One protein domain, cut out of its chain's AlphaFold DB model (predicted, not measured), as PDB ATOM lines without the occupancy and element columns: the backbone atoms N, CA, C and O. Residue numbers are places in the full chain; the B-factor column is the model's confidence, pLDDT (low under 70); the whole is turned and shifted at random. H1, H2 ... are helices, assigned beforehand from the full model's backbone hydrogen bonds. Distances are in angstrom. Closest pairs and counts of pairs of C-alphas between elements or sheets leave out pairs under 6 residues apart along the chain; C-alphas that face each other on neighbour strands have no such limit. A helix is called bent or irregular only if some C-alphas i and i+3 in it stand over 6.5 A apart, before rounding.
ATOM      1  N   GLN A 126     527.767 239.380 521.657       59.97
ATOM      2  CA  GLN A 126     528.539 238.235 521.170       59.97
ATOM      3  C   GLN A 126     527.860 237.480 520.006       59.97
ATOM      4  O   GLN A 126     528.544 236.959 519.129       59.97
ATOM      5  N   ARG A 127     526.520 237.463 519.942       62.16
ATOM      6  CA  ARG A 127     525.777 236.908 518.793       62.16
ATOM      7  C   ARG A 127     525.914 237.767 517.533       62.16
ATOM      8  O   ARG A 127     525.921 237.238 516.425       62.16
ATOM      9  N   SER A 128     526.015 239.085 517.702       70.94
ATOM     10  CA  SER A 128     526.208 240.014 516.584       70.94
ATOM     11  C   SER A 128     527.616 239.879 515.995       70.94
ATOM     12  O   SER A 128     527.761 239.893 514.776       70.94
ATOM     13  N   ASP A 129     528.628 239.663 516.843       81.06
ATOM     14  CA  ASP A 129     530.018 239.446 516.416       81.06
ATOM     15  C   ASP A 129     530.161 238.229 515.474       81.06
ATOM     16  O   ASP A 129     530.824 238.324 514.440       81.06
ATOM     17  N   GLU A 130     529.489 237.105 515.761       88.31
ATOM     18  CA  GLU A 130     529.509 235.909 514.897       88.31
ATOM     19  C   GLU A 130     528.884 236.169 513.509       88.31
ATOM     20  O   GLU A 130     529.423 235.750 512.478       88.31
ATOM     21  N   GLU A 131     527.759 236.893 513.449       88.06
ATOM     22  CA  GLU A 131     527.119 237.255 512.178       88.06
ATOM     23  C   GLU A 131     527.955 238.279 511.381       88.06
ATOM     24  O   GLU A 131     528.010 238.207 510.146       88.06
ATOM     25  N   ASP A 132     528.624 239.210 512.068       90.06
ATOM     26  CA  ASP A 132     529.564 240.185 511.501       90.06
ATOM     27  C   ASP A 132     530.805 239.490 510.897       90.06
ATOM     28  O   ASP A 132     531.208 239.812 509.771       90.06
ATOM     29  N   GLU A 133     531.377 238.488 511.577       91.75
ATOM     30  CA  GLU A 133     532.484 237.674 511.050       91.75
ATOM     31  C   GLU A 133     532.073 236.889 509.795       91.75
ATOM     32  O   GLU A 133     532.769 236.940 508.771       91.75
ATOM     33  N   LEU A 134     530.912 236.222 509.820       91.56
ATOM     34  CA  LEU A 134     530.366 235.501 508.663       91.56
ATOM     35  C   LEU A 134     530.106 236.436 507.470       91.56
ATOM     36  O   LEU A 134     530.424 236.096 506.325       91.56
ATOM     37  N   PHE A 135     529.573 237.632 507.728       93.81
ATOM     38  CA  PHE A 135     529.351 238.663 506.715       93.81
ATOM     39  C   PHE A 135     530.662 239.159 506.099       93.81
ATOM     40  O   PHE A 135     530.770 239.261 504.872       93.81
ATOM     41  N   SER A 136     531.676 239.416 506.929       93.62
ATOM     42  CA  SER A 136     533.016 239.815 506.496       93.62
ATOM     43  C   SER A 136     533.673 238.734 505.627       93.62
ATOM     44  O   SER A 136     534.141 239.025 504.521       93.62
ATOM     45  N   HIS A 137     533.616 237.467 506.060       92.81
ATOM     46  CA  HIS A 137     534.124 236.323 505.299       92.81
ATOM     47  C   HIS A 137     533.429 236.189 503.933       92.81
ATOM     48  O   HIS A 137     534.099 236.076 502.901       92.81
ATOM     49  N   LYS A 138     532.093 236.277 503.890       93.88
ATOM     50  CA  LYS A 138     531.342 236.228 502.627       93.88
ATOM     51  C   LYS A 138     531.622 237.427 501.722       93.88
ATOM     52  O   LYS A 138     531.758 237.253 500.511       93.88
ATOM     53  N   CYS A 139     531.794 238.631 502.269       93.44
ATOM     54  CA  CYS A 139     532.226 239.782 501.476       93.44
ATOM     55  C   CYS A 139     533.610 239.547 500.849       93.44
ATOM     56  O   CYS A 139     533.784 239.847 499.667       93.44
ATOM     57  N   ALA A 140     534.563 238.966 501.590       92.94
ATOM     58  CA  ALA A 140     535.894 238.619 501.089       92.94
ATOM     59  C   ALA A 140     535.846 237.601 499.933       92.94
ATOM     60  O   ALA A 140     536.484 237.815 498.900       92.94
ATOM     61  N   GLU A 141     535.041 236.541 500.060       93.62
ATOM     62  CA  GLU A 141     534.806 235.551 498.996       93.62
ATOM     63  C   GLU A 141     534.242 236.206 497.717       93.62
ATOM     64  O   GLU A 141     534.722 235.971 496.599       93.62
ATOM     65  N   LEU A 142     533.260 237.094 497.883       94.38
ATOM     66  CA  LEU A 142     532.584 237.789 496.791       94.38
ATOM     67  C   LEU A 142     533.392 238.955 496.183       94.38
ATOM     68  O   LEU A 142     533.015 239.455 495.118       94.38
ATOM     69  N   GLN A 143     534.530 239.374 496.759       93.25
ATOM     70  CA  GLN A 143     535.343 240.456 496.174       93.25
ATOM     71  C   GLN A 143     535.855 240.141 494.761       93.25
ATOM     72  O   GLN A 143     536.095 241.060 493.973       93.25
ATOM     73  N   CYS A 144     535.957 238.863 494.382       93.25
ATOM     74  CA  CYS A 144     536.291 238.465 493.012       93.25
ATOM     75  C   CYS A 144     535.316 239.034 491.954       93.25
ATOM     76  O   CYS A 144     535.733 239.342 490.834       93.25
ATOM     77  N   TYR A 145     534.049 239.279 492.315       94.88
ATOM     78  CA  TYR A 145     533.044 239.869 491.427       94.88
ATOM     79  C   TYR A 145     533.176 241.396 491.259       94.88
ATOM     80  O   TYR A 145     532.561 241.968 490.357       94.88
ATOM     81  N   ILE A 146     534.021 242.086 492.038       94.56
ATOM     82  CA  ILE A 146     534.237 243.541 491.903       94.56
ATOM     83  C   ILE A 146     534.763 243.898 490.502       94.56
ATOM     84  O   ILE A 146     534.356 244.910 489.928       94.56
ATOM     85  N   GLN A 147     535.625 243.061 489.913       94.81
ATOM     86  CA  GLN A 147     536.168 243.273 488.564       94.81
ATOM     87  C   GLN A 147     535.101 243.178 487.452       94.81
ATOM     88  O   GLN A 147     534.955 244.148 486.699       94.81
ATOM     89  N   PRO A 148     534.308 242.090 487.327       95.12
ATOM     90  CA  PRO A 148     533.237 242.034 486.332       95.12
ATOM     91  C   PRO A 148     532.152 243.097 486.565       95.12
ATOM     92  O   PRO A 148     531.741 243.735 485.595       95.12
ATOM     93  N   LEU A 149     531.759 243.395 487.812       96.31
ATOM     94  CA  LEU A 149     530.815 244.487 488.109       96.31
ATOM     95  C   LEU A 149     531.353 245.857 487.653       96.31
ATOM     96  O   LEU A 149     530.641 246.622 486.998       96.31
ATOM     97  N   SER A 150     532.638 246.135 487.893       96.69
ATOM     98  CA  SER A 150     533.314 247.348 487.405       96.69
ATOM     99  C   SER A 150     533.370 247.425 485.873       96.69
ATOM    100  O   SER A 150     533.329 248.521 485.306       96.69
ATOM    101  N   SER A 151     533.444 246.281 485.183       96.31
ATOM    102  CA  SER A 151     533.366 246.207 483.718       96.31
ATOM    103  C   SER A 151     531.971 246.585 483.199       96.31
ATOM    104  O   SER A 151     531.868 247.373 482.252       96.31
ATOM    105  N   ILE A 152     530.899 246.123 483.864       95.75
ATOM    106  CA  ILE A 152     529.518 246.529 483.540       95.75
ATOM    107  C   ILE A 152     529.330 248.030 483.781       95.75
ATOM    108  O   ILE A 152     528.886 248.727 482.871       95.75
ATOM    109  N   LEU A 153     529.732 248.558 484.948       96.38
ATOM    110  CA  LEU A 153     529.652 250.001 485.234       96.38
ATOM    111  C   LEU A 153     530.375 250.843 484.176       96.38
ATOM    112  O   LEU A 153     529.897 251.913 483.803       96.38
ATOM    113  N   ARG A 154     531.523 250.373 483.672       97.12
ATOM    114  CA  ARG A 154     532.268 251.057 482.607       97.12
ATOM    115  C   ARG A 154     531.500 251.055 481.285       97.12
ATOM    116  O   ARG A 154     531.464 252.087 480.626       97.12
ATOM    117  N   GLY A 155     530.874 249.933 480.922       96.00
ATOM    118  CA  GLY A 155     530.039 249.826 479.722       96.00
ATOM    119  C   GLY A 155     528.754 250.659 479.797       96.00
ATOM    120  O   GLY A 155     528.391 251.294 478.814       96.00
ATOM    121  N   LEU A 156     528.109 250.722 480.968       95.69
ATOM    122  CA  LEU A 156     526.954 251.595 481.221       95.69
ATOM    123  C   LEU A 156     527.360 253.074 481.117       95.69
ATOM    124  O   LEU A 156     526.738 253.834 480.383       95.69
ATOM    125  N   ARG A 157     528.471 253.481 481.750       95.06
ATOM    126  CA  ARG A 157     529.011 254.852 481.618       95.06
ATOM    127  C   ARG A 157     529.426 255.215 480.192       95.06
ATOM    128  O   ARG A 157     529.391 256.393 479.853       95.06
ATOM    129  N   SER A 158     529.836 254.244 479.377       96.38
ATOM    130  CA  SER A 158     530.188 254.465 477.970       96.38
ATOM    131  C   SER A 158     528.995 254.335 477.013       96.38
ATOM    132  O   SER A 158     529.222 254.241 475.810       96.38
ATOM    133  N   GLY A 159     527.757 254.233 477.515       94.25
ATOM    134  CA  GLY A 159     526.546 254.079 476.699       94.25
ATOM    135  C   GLY A 159     526.464 252.774 475.900       94.25
ATOM    136  O   GLY A 159     525.631 252.664 475.005       94.25
ATOM    137  N   ARG A 160     527.294 251.763 476.204       94.44
ATOM    138  CA  ARG A 160     527.359 250.491 475.450       94.44
ATOM    139  C   ARG A 160     526.040 249.711 475.496       94.44
ATOM    140  O   ARG A 160     525.798 248.876 474.634       94.44
ATOM    141  N   TYR A 161     525.218 249.948 476.515       93.75
ATOM    142  CA  TYR A 161     523.959 249.239 476.730       93.75
ATOM    143  C   TYR A 161     522.718 250.065 476.349       93.75
ATOM    144  O   TYR A 161     521.616 249.523 476.407       93.75
ATOM    145  N   SER A 162     522.888 251.308 475.886       91.75
ATOM    146  CA  SER A 162     521.798 252.247 475.562       91.75
ATOM    147  C   SER A 162     520.888 251.795 474.411       91.75
ATOM    148  O   SER A 162     519.737 252.210 474.329       91.75
ATOM    149  N   GLU A 163     521.364 250.887 473.555       93.19
ATOM    150  CA  GLU A 163     520.557 250.227 472.517       93.19
ATOM    151  C   GLU A 163     519.528 249.242 473.110       93.19
ATOM    152  O   GLU A 163     518.480 248.996 472.520       93.19
ATOM    153  N   ARG A 164     519.824 248.655 474.278       92.00
ATOM    154  CA  ARG A 164     519.018 247.582 474.897       92.00
ATOM    155  C   ARG A 164     518.320 248.007 476.181       92.00
ATOM    156  O   ARG A 164     517.425 247.304 476.641       92.00
ATOM    157  N   LEU A 165     518.755 249.113 476.774       93.38
ATOM    158  CA  LEU A 165     518.280 249.639 478.042       93.38
ATOM    159  C   LEU A 165     517.809 251.077 477.841       93.38
ATOM    160  O   LEU A 165     518.542 251.907 477.312       93.38
ATOM    161  N   SER A 166     516.621 251.397 478.344       95.12
ATOM    162  CA  SER A 166     516.211 252.790 478.525       95.12
ATOM    163  C   SER A 166     517.212 253.517 479.430       95.12
ATOM    164  O   SER A 166     517.685 252.942 480.409       95.12
ATOM    165  N   SER A 167     517.465 254.804 479.185       93.75
ATOM    166  CA  SER A 167     518.331 255.645 480.032       93.75
ATOM    167  C   SER A 167     517.951 255.603 481.523       93.75
ATOM    168  O   SER A 167     518.819 255.641 482.399       93.75
ATOM    169  N   PHE A 168     516.661 255.432 481.836       95.81
ATOM    170  CA  PHE A 168     516.205 255.184 483.203       95.81
ATOM    171  C   PHE A 168     516.700 253.832 483.742       95.81
ATOM    172  O   PHE A 168     517.261 253.778 484.836       95.81
ATOM    173  N   GLN A 169     516.560 252.749 482.972       95.88
ATOM    174  CA  GLN A 169     517.077 251.424 483.339       95.88
ATOM    175  C   GLN A 169     518.604 251.422 483.478       95.88
ATOM    176  O   GLN A 169     519.107 250.814 484.420       95.88
ATOM    177  N   GLU A 170     519.338 252.133 482.615       94.56
ATOM    178  CA  GLU A 170     520.789 252.308 482.755       94.56
ATOM    179  C   GLU A 170     521.140 252.975 484.090       94.56
ATOM    180  O   GLU A 170     521.997 252.481 484.823       94.56
ATOM    181  N   SER A 171     520.438 254.056 484.453       96.00
ATOM    182  CA  SER A 171     520.652 254.763 485.722       96.00
ATOM    183  C   SER A 171     520.344 253.891 486.952       96.00
ATOM    184  O   SER A 171     521.101 253.897 487.925       96.00
ATOM    185  N   VAL A 172     519.292 253.068 486.884       96.31
ATOM    186  CA  VAL A 172     518.894 252.140 487.954       96.31
ATOM    187  C   VAL A 172     519.865 250.958 488.055       96.31
ATOM    188  O   VAL A 172     520.209 250.547 489.161       96.31
ATOM    189  N   ALA A 173     520.354 250.428 486.931       95.12
ATOM    190  CA  ALA A 173     521.396 249.401 486.917       95.12
ATOM    191  C   ALA A 173     522.707 249.934 487.519       95.12
ATOM    192  O   ALA A 173     523.337 249.251 488.326       95.12
ATOM    193  N   MET A 174     523.083 251.172 487.182       97.00
ATOM    194  CA  MET A 174     524.248 251.860 487.740       97.00
ATOM    195  C   MET A 174     524.175 252.007 489.267       97.00
ATOM    196  O   MET A 174     525.147 251.663 489.939       97.00
ATOM    197  N   ASP A 175     523.052 252.487 489.814       96.81
ATOM    198  CA  ASP A 175     522.831 252.596 491.268       96.81
ATOM    199  C   ASP A 175     522.867 251.218 491.947       96.81
ATOM    200  O   ASP A 175     523.619 251.021 492.900       96.81
ATOM    201  N   ARG A 176     522.147 250.226 491.408       95.88
ATOM    202  CA  ARG A 176     522.111 248.861 491.962       95.88
ATOM    203  C   ARG A 176     523.489 248.209 492.021       95.88
ATOM    204  O   ARG A 176     523.859 247.667 493.059       95.88
ATOM    205  N   ILE A 177     524.266 248.285 490.940       96.31
ATOM    206  CA  ILE A 177     525.621 247.718 490.902       96.31
ATOM    207  C   ILE A 177     526.554 248.475 491.860       96.31
ATOM    208  O   ILE A 177     527.360 247.843 492.541       96.31
ATOM    209  N   GLN A 178     526.429 249.803 491.970       96.25
ATOM    210  CA  GLN A 178     527.213 250.589 492.931       96.25
ATOM    211  C   GLN A 178     526.879 250.241 494.384       96.25
ATOM    212  O   GLN A 178     527.799 250.151 495.192       96.25
ATOM    213  N   ARG A 179     525.608 249.975 494.717       94.62
ATOM    214  CA  ARG A 179     525.222 249.488 496.052       94.62
ATOM    215  C   ARG A 179     525.829 248.122 496.349       94.62
ATOM    216  O   ARG A 179     526.459 247.981 497.388       94.62
ATOM    217  N   ILE A 180     525.716 247.158 495.429       94.56
ATOM    218  CA  ILE A 180     526.331 245.826 495.582       94.56
ATOM    219  C   ILE A 180     527.842 245.960 495.820       94.56
ATOM    220  O   ILE A 180     528.362 245.420 496.791       94.56
ATOM    221  N   MET A 181     528.543 246.738 494.989       94.31
ATOM    222  CA  MET A 181     529.976 246.988 495.173       94.31
ATOM    223  C   MET A 181     530.294 247.680 496.506       94.31
ATOM    224  O   MET A 181     531.286 247.327 497.132       94.31
ATOM    225  N   GLY A 182     529.464 248.627 496.950       93.50
ATOM    226  CA  GLY A 182     529.637 249.324 498.225       93.50
ATOM    227  C   GLY A 182     529.514 248.403 499.440       93.50
ATOM    228  O   GLY A 182     530.307 248.537 500.367       93.50
ATOM    229  N   VAL A 183     528.585 247.440 499.412       92.06
ATOM    230  CA  VAL A 183     528.465 246.408 500.460       92.06
ATOM    231  C   VAL A 183     529.701 245.498 500.448       92.06
ATOM    232  O   VAL A 183     530.351 245.344 501.475       92.06
ATOM    233  N   LEU A 184     530.112 244.989 499.279       92.75
ATOM    234  CA  LEU A 184     531.296 244.117 499.142       92.75
ATOM    235  C   LEU A 184     532.631 244.782 499.531       92.75
ATOM    236  O   LEU A 184     533.602 244.097 499.859       92.75
ATOM    237  N   GLN A 185     532.703 246.112 499.458       91.50
ATOM    238  CA  GLN A 185     533.881 246.903 499.824       91.50
ATOM    239  C   GLN A 185     533.887 247.354 501.287       91.50
ATOM    240  O   GLN A 185     534.909 247.862 501.747       91.50
ATOM    241  N   ASN A 186     532.784 247.182 502.016       89.56
ATOM    242  CA  ASN A 186     532.660 247.609 503.402       89.56
ATOM    243  C   ASN A 186     532.203 246.433 504.285       89.56
ATOM    244  O   ASN A 186     531.026 246.341 504.617       89.56
ATOM    245  N   PRO A 187     533.113 245.523 504.681       83.31
ATOM    246  CA  PRO A 187     532.757 244.379 505.523       83.31
ATOM    247  C   PRO A 187     532.273 244.784 506.930       83.31
ATOM    248  O   PRO A 187     531.659 243.973 507.606       83.31
ATOM    249  N   GLY A 188     532.500 246.029 507.368       78.00
ATOM    250  CA  GLY A 188     532.130 246.517 508.702       78.00
ATOM    251  C   GLY A 188     530.719 247.104 508.843       78.00
ATOM    252  O   GLY A 188     530.471 247.797 509.823       78.00
ATOM    253  N   VAL A 189     529.801 246.910 507.880       70.81
ATOM    254  CA  VAL A 189     528.376 247.302 508.058       70.81
ATOM    255  C   VAL A 189     527.492 246.217 508.698       70.81
ATOM    256  O   VAL A 189     526.317 246.483 508.963       70.81
ATOM    257  N   GLY A 190     528.064 245.046 508.992       69.88
ATOM    258  CA  GLY A 190     527.539 244.061 509.940       69.88
ATOM    259  C   GLY A 190     526.630 242.951 509.388       69.88
ATOM    260  O   GLY A 190     525.978 243.081 508.346       69.88
ATOM    261  N   GLY A 191     526.546 241.871 510.166       78.62
ATOM    262  CA  GLY A 191     525.800 240.625 509.974       78.62
ATOM    263  C   GLY A 191     524.298 240.795 509.788       78.62
ATOM    264  O   GLY A 191     523.663 240.036 509.057       78.62
ATOM    265  N   ARG A 192     523.752 241.924 510.248       86.25
ATOM    266  CA  ARG A 192     522.424 242.443 509.868       86.25
ATOM    267  C   ARG A 192     522.153 242.494 508.349       86.25
ATOM    268  O   ARG A 192     520.998 242.632 507.944       86.25
ATOM    269  N   PHE A 193     523.187 242.428 507.505       89.88
ATOM    270  CA  PHE A 193     523.090 242.360 506.042       89.88
ATOM    271  C   PHE A 193     523.518 241.003 505.441       89.88
ATOM    272  O   PHE A 193     523.550 240.872 504.216       89.88
ATOM    273  N   LEU A 194     523.794 239.980 506.259       91.88
ATOM    274  CA  LEU A 194     524.202 238.632 505.837       91.88
ATOM    275  C   LEU A 194     523.184 237.993 504.887       91.88
ATOM    276  O   LEU A 194     523.556 237.507 503.821       91.88
ATOM    277  N   SER A 195     521.890 238.105 505.194       92.12
ATOM    278  CA  SER A 195     520.797 237.659 504.315       92.12
ATOM    279  C   SER A 195     520.827 238.321 502.928       92.12
ATOM    280  O   SER A 195     520.579 237.665 501.914       92.12
ATOM    281  N   ILE A 196     521.188 239.607 502.855       92.19
ATOM    282  CA  ILE A 196     521.328 240.340 501.589       92.19
ATOM    283  C   ILE A 196     522.574 239.862 500.835       92.19
ATOM    284  O   ILE A 196     522.510 239.673 499.623       92.19
ATOM    285  N   ILE A 197     523.689 239.630 501.532       93.62
ATOM    286  CA  ILE A 197     524.928 239.134 500.923       93.62
ATOM    287  C   ILE A 197     524.771 237.721 500.357       93.62
ATOM    288  O   ILE A 197     525.195 237.490 499.227       93.62
ATOM    289  N   LEU A 198     524.080 236.819 501.057       93.56
ATOM    290  CA  LEU A 198     523.755 235.486 500.537       93.56
ATOM    291  C   LEU A 198     522.850 235.564 499.294       93.56
ATOM    292  O   LEU A 198     523.054 234.826 498.330       93.56
ATOM    293  N   LYS A 199     521.898 236.509 499.243       93.75
ATOM    294  CA  LYS A 199     521.088 236.704 498.028       93.75
ATOM    295  C   LYS A 199     521.894 237.309 496.873       93.75
ATOM    296  O   LYS A 199     521.693 236.937 495.718       93.75
ATOM    297  N   ILE A 200     522.825 238.217 497.173       93.31
ATOM    298  CA  ILE A 200     523.776 238.770 496.202       93.31
ATOM    299  C   ILE A 200     524.696 237.667 495.660       93.31
ATOM    300  O   ILE A 200     524.936 237.641 494.456       93.31
ATOM    301  N   GLU A 201     525.165 236.737 496.495       94.06
ATOM    302  CA  GLU A 201     525.961 235.579 496.074       94.06
ATOM    303  C   GLU A 201     525.238 234.748 495.005       94.06
ATOM    304  O   GLU A 201     525.767 234.583 493.906       94.06
ATOM    305  N   GLU A 202     524.007 234.304 495.278       93.31
ATOM    306  CA  GLU A 202     523.175 233.543 494.333       93.31
ATOM    307  C   GLU A 202     522.996 234.293 492.995       93.31
ATOM    308  O   GLU A 202     523.157 233.732 491.905       93.31
ATOM    309  N   MET A 203     522.725 235.601 493.060       93.56
ATOM    310  CA  MET A 203     522.590 236.440 491.866       93.56
ATOM    311  C   MET A 203     523.889 236.526 491.068       93.56
ATOM    312  O   MET A 203     523.861 236.334 489.850       93.56
ATOM    313  N   LEU A 204     525.016 236.799 491.731       93.50
ATOM    314  CA  LEU A 204     526.326 236.941 491.095       93.50
ATOM    315  C   LEU A 204     526.788 235.622 490.468       93.50
ATOM    316  O   LEU A 204     527.265 235.644 489.333       93.50
ATOM    317  N   GLN A 205     526.550 234.485 491.126       92.69
ATOM    318  CA  GLN A 205     526.776 233.156 490.552       92.69
ATOM    319  C   GLN A 205     525.934 232.950 489.277       92.69
ATOM    320  O   GLN A 205     526.462 232.534 488.244       92.69
ATOM    321  N   SER A 206     524.646 233.328 489.289       91.94
ATOM    322  CA  SER A 206     523.771 233.222 488.106       91.94
ATOM    323  C   SER A 206     524.191 234.138 486.941       91.94
ATOM    324  O   SER A 206     523.910 233.853 485.770       91.94
ATOM    325  N   TRP A 207     524.827 235.273 487.244       89.75
ATOM    326  CA  TRP A 207     525.266 236.279 486.272       89.75
ATOM    327  C   TRP A 207     526.637 235.965 485.681       89.75
ATOM    328  O   TRP A 207     526.871 236.223 484.499       89.75
ATOM    329  N   PHE A 208     527.527 235.397 486.493       91.31
ATOM    330  CA  PHE A 208     528.922 235.150 486.155       91.31
ATOM    331  C   PHE A 208     529.328 233.697 486.474       91.31
ATOM    332  O   PHE A 208     530.271 233.490 487.236       91.31
ATOM    333  N   PRO A 209     528.709 232.674 485.850       87.69
ATOM    334  CA  PRO A 209     528.949 231.257 486.172       87.69
ATOM    335  C   PRO A 209     530.395 230.775 485.929       87.69
ATOM    336  O   PRO A 209     530.760 229.664 486.305       87.69
ATOM    337  N   HIS A 210     531.232 231.592 485.282       85.62
ATOM    338  CA  HIS A 210     532.654 231.320 485.049       85.62
ATOM    339  C   HIS A 210     533.588 232.008 486.057       85.62
ATOM    340  O   HIS A 210     534.776 231.689 486.100       85.62
ATOM    341  N   VAL A 211     533.081 232.947 486.862       86.75
ATOM    342  CA  VAL A 211     533.841 233.595 487.936       86.75
ATOM    343  C   VAL A 211     533.703 232.712 489.164       86.75
ATOM    344  O   VAL A 211     532.699 232.756 489.864       86.75
ATOM    345  N   LYS A 212     534.700 231.856 489.392       79.19
ATOM    346  CA  LYS A 212     534.716 230.995 490.574       79.19
ATOM    347  C   LYS A 212     535.016 231.856 491.808       79.19
ATOM    348  O   LYS A 212     536.102 232.446 491.836       79.19
ATOM    349  N   PRO A 213     534.119 231.930 492.810       73.88
ATOM    350  CA  PRO A 213     534.479 232.506 494.094       73.88
ATOM    351  C   PRO A 213     535.649 231.708 494.670       73.88
ATOM    352  O   PRO A 213     535.691 230.478 494.588       73.88
ATOM    353  N   ASN A 214     536.657 232.415 495.176       61.28
ATOM    354  CA  ASN A 214     537.857 231.776 495.696       61.28
ATOM    355  C   ASN A 214     537.596 231.324 497.136       61.28
ATOM    356  O   ASN A 214     538.020 231.994 498.074       61.28
ATOM    357  N   THR A 215     536.948 230.168 497.295       56.19
ATOM    358  CA  THR A 215     536.639 229.476 498.567       56.19
ATOM    359  C   THR A 215     537.879 229.037 499.370       56.19
ATOM    360  O   THR A 215     537.810 228.154 500.220       56.19
ATOM    361  N   CYS A 302     522.352 238.471 481.497       61.03
ATOM    362  CA  CYS A 302     522.754 238.813 482.868       61.03
ATOM    363  C   CYS A 302     522.145 240.157 483.304       61.03
ATOM    364  O   CYS A 302     521.528 240.253 484.365       61.03
ATOM    365  N   LEU A 303     522.277 241.183 482.461       66.38
ATOM    366  CA  LEU A 303     521.816 242.541 482.756       66.38
ATOM    367  C   LEU A 303     520.278 242.628 482.710       66.38
ATOM    368  O   LEU A 303     519.658 243.315 483.519       66.38
ATOM    369  N   GLU A 304     519.653 241.847 481.831       67.81
ATOM    370  CA  GLU A 304     518.202 241.672 481.779       67.81
ATOM    371  C   GLU A 304     517.657 240.985 483.045       67.81
ATOM    372  O   GLU A 304     516.669 241.448 483.616       67.81
ATOM    373  N   ARG A 305     518.340 239.951 483.565       73.69
ATOM    374  CA  ARG A 305     517.999 239.325 484.857       73.69
ATOM    375  C   ARG A 305     518.187 240.275 486.045       73.69
ATOM    376  O   ARG A 305     517.322 240.310 486.916       73.69
ATOM    377  N   LEU A 306     519.241 241.099 486.058       68.06
ATOM    378  CA  LEU A 306     519.429 242.171 487.053       68.06
ATOM    379  C   LEU A 306     518.259 243.172 487.069       68.06
ATOM    380  O   LEU A 306     517.827 243.608 488.137       68.06
ATOM    381  N   LEU A 307     517.743 243.534 485.893       67.56
ATOM    382  CA  LEU A 307     516.632 244.478 485.763       67.56
ATOM    383  C   LEU A 307     515.263 243.841 486.035       67.56
ATOM    384  O   LEU A 307     514.390 244.524 486.568       67.56
TER     385      LEU A 307
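What this domain is: This is residues 126 to 215 and 302 to 307 of the 325 residues of the protein "circadian-associated transcriptional repressor-like isoform X4" of Parambassis ranga (Indian glassy fish) (UniProt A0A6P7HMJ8). A long, sharply bent helix, H1, is the backbone of the picture: H2 folds back beside its second arm, H1b, as a helical hairpin, and H3 runs beside its first arm, H1a. The short H4 sits near the last residue of H3, and residues 208 to 215 turn back after H3 as a loose tail. You have 96 printed residues with four named helices, in the order H1, H2, H3, H4, and no named strand; the class is all helix. The whole is compact, with a radius of gyration of the C-alphas of 14.4 A, yet elongated, spanning 50 by 26 by 18 A.

How they stand to each other: Begin at H1, residues 126 to 157, assigned as one helix by its hydrogen bonds but bent: C-alphas 141 and 144 are 6.8 A apart. Its arms H1a, residues 126 to 141, and H1b, residues 144 to 157, stand at a steep tilt of 65 degrees. H2, residues 167 to 185, touches H1b and forms a hairpin with it, at a shallow tilt of 26 degrees, opposite ways; their closest C-alphas, of Leu 153 and Met 174, are 6.2 A apart. H2 and H1a touch only at their ends, where the C-alphas of Cys 139 and Leu 184 come closest, at 5.0 A. Next look at H3, residues 191 to 207: with residues 191 to 198 alone it touches H1a, the same way at a shallow tilt of 22 degrees, and the closest C-alphas, of Asp 132 and Gly 191, are 4.1 A apart. H3 is close to H2 but not clearly touching it, the closest C-alphas being those of Ile 180 and Ile 200, 7.5 A apart. H4, residues 302 to 307, only just touches H3, with 3 pairs of C-alphas within 8 A, the closest Trp 207 and Cys 302 at 4.9 A. It also only just touches H2, with 3 such pairs, the closest Ala 173 and Leu 307 at 6.9 A. H4 is apart from H1a and H1b. Every O i to N i+4 pair is within hydrogen-bond range in H2 and H4, against 10 of 12 in H1a, 9 of 10 in H1b and 11 of 13 in H3.

Where its parts are: Find C-alpha 126 at (528.539, 238.235, 521.170); from there H1a runs 23.2 A to C-alpha 141. H1b covers 21.2 A and is irregular, with C-alphas 144 and 147 6.6 A apart. H2 starts at C-alpha 167, (518.331, 255.645, 480.032), and measures 26.6 A. H3, 24.1 A long, is irregular, with C-alphas 192 and 195 7.5 A apart, and has a kink of 26 degrees near residue 198. H4 spans 8.8 A and ends at C-alpha 307, (516.632, 244.478, 485.763).

The domain as a whole: The C-alphas farthest apart, of Gln 126 and Glu 163, are 50.7 A from each other. The link from H1 to H2 is short and that from H2 to H3 is tight; the link from H3 to H4 runs across the cut, where residues 216 to 301 are not printed and C-alphas 215 and 302 are 22.9 A apart. The mean pLDDT of the printed part is 88.8; look for values under 70 at residues 126 to 127, 190, 214 to 215, 302 to 304 and 306 to 307.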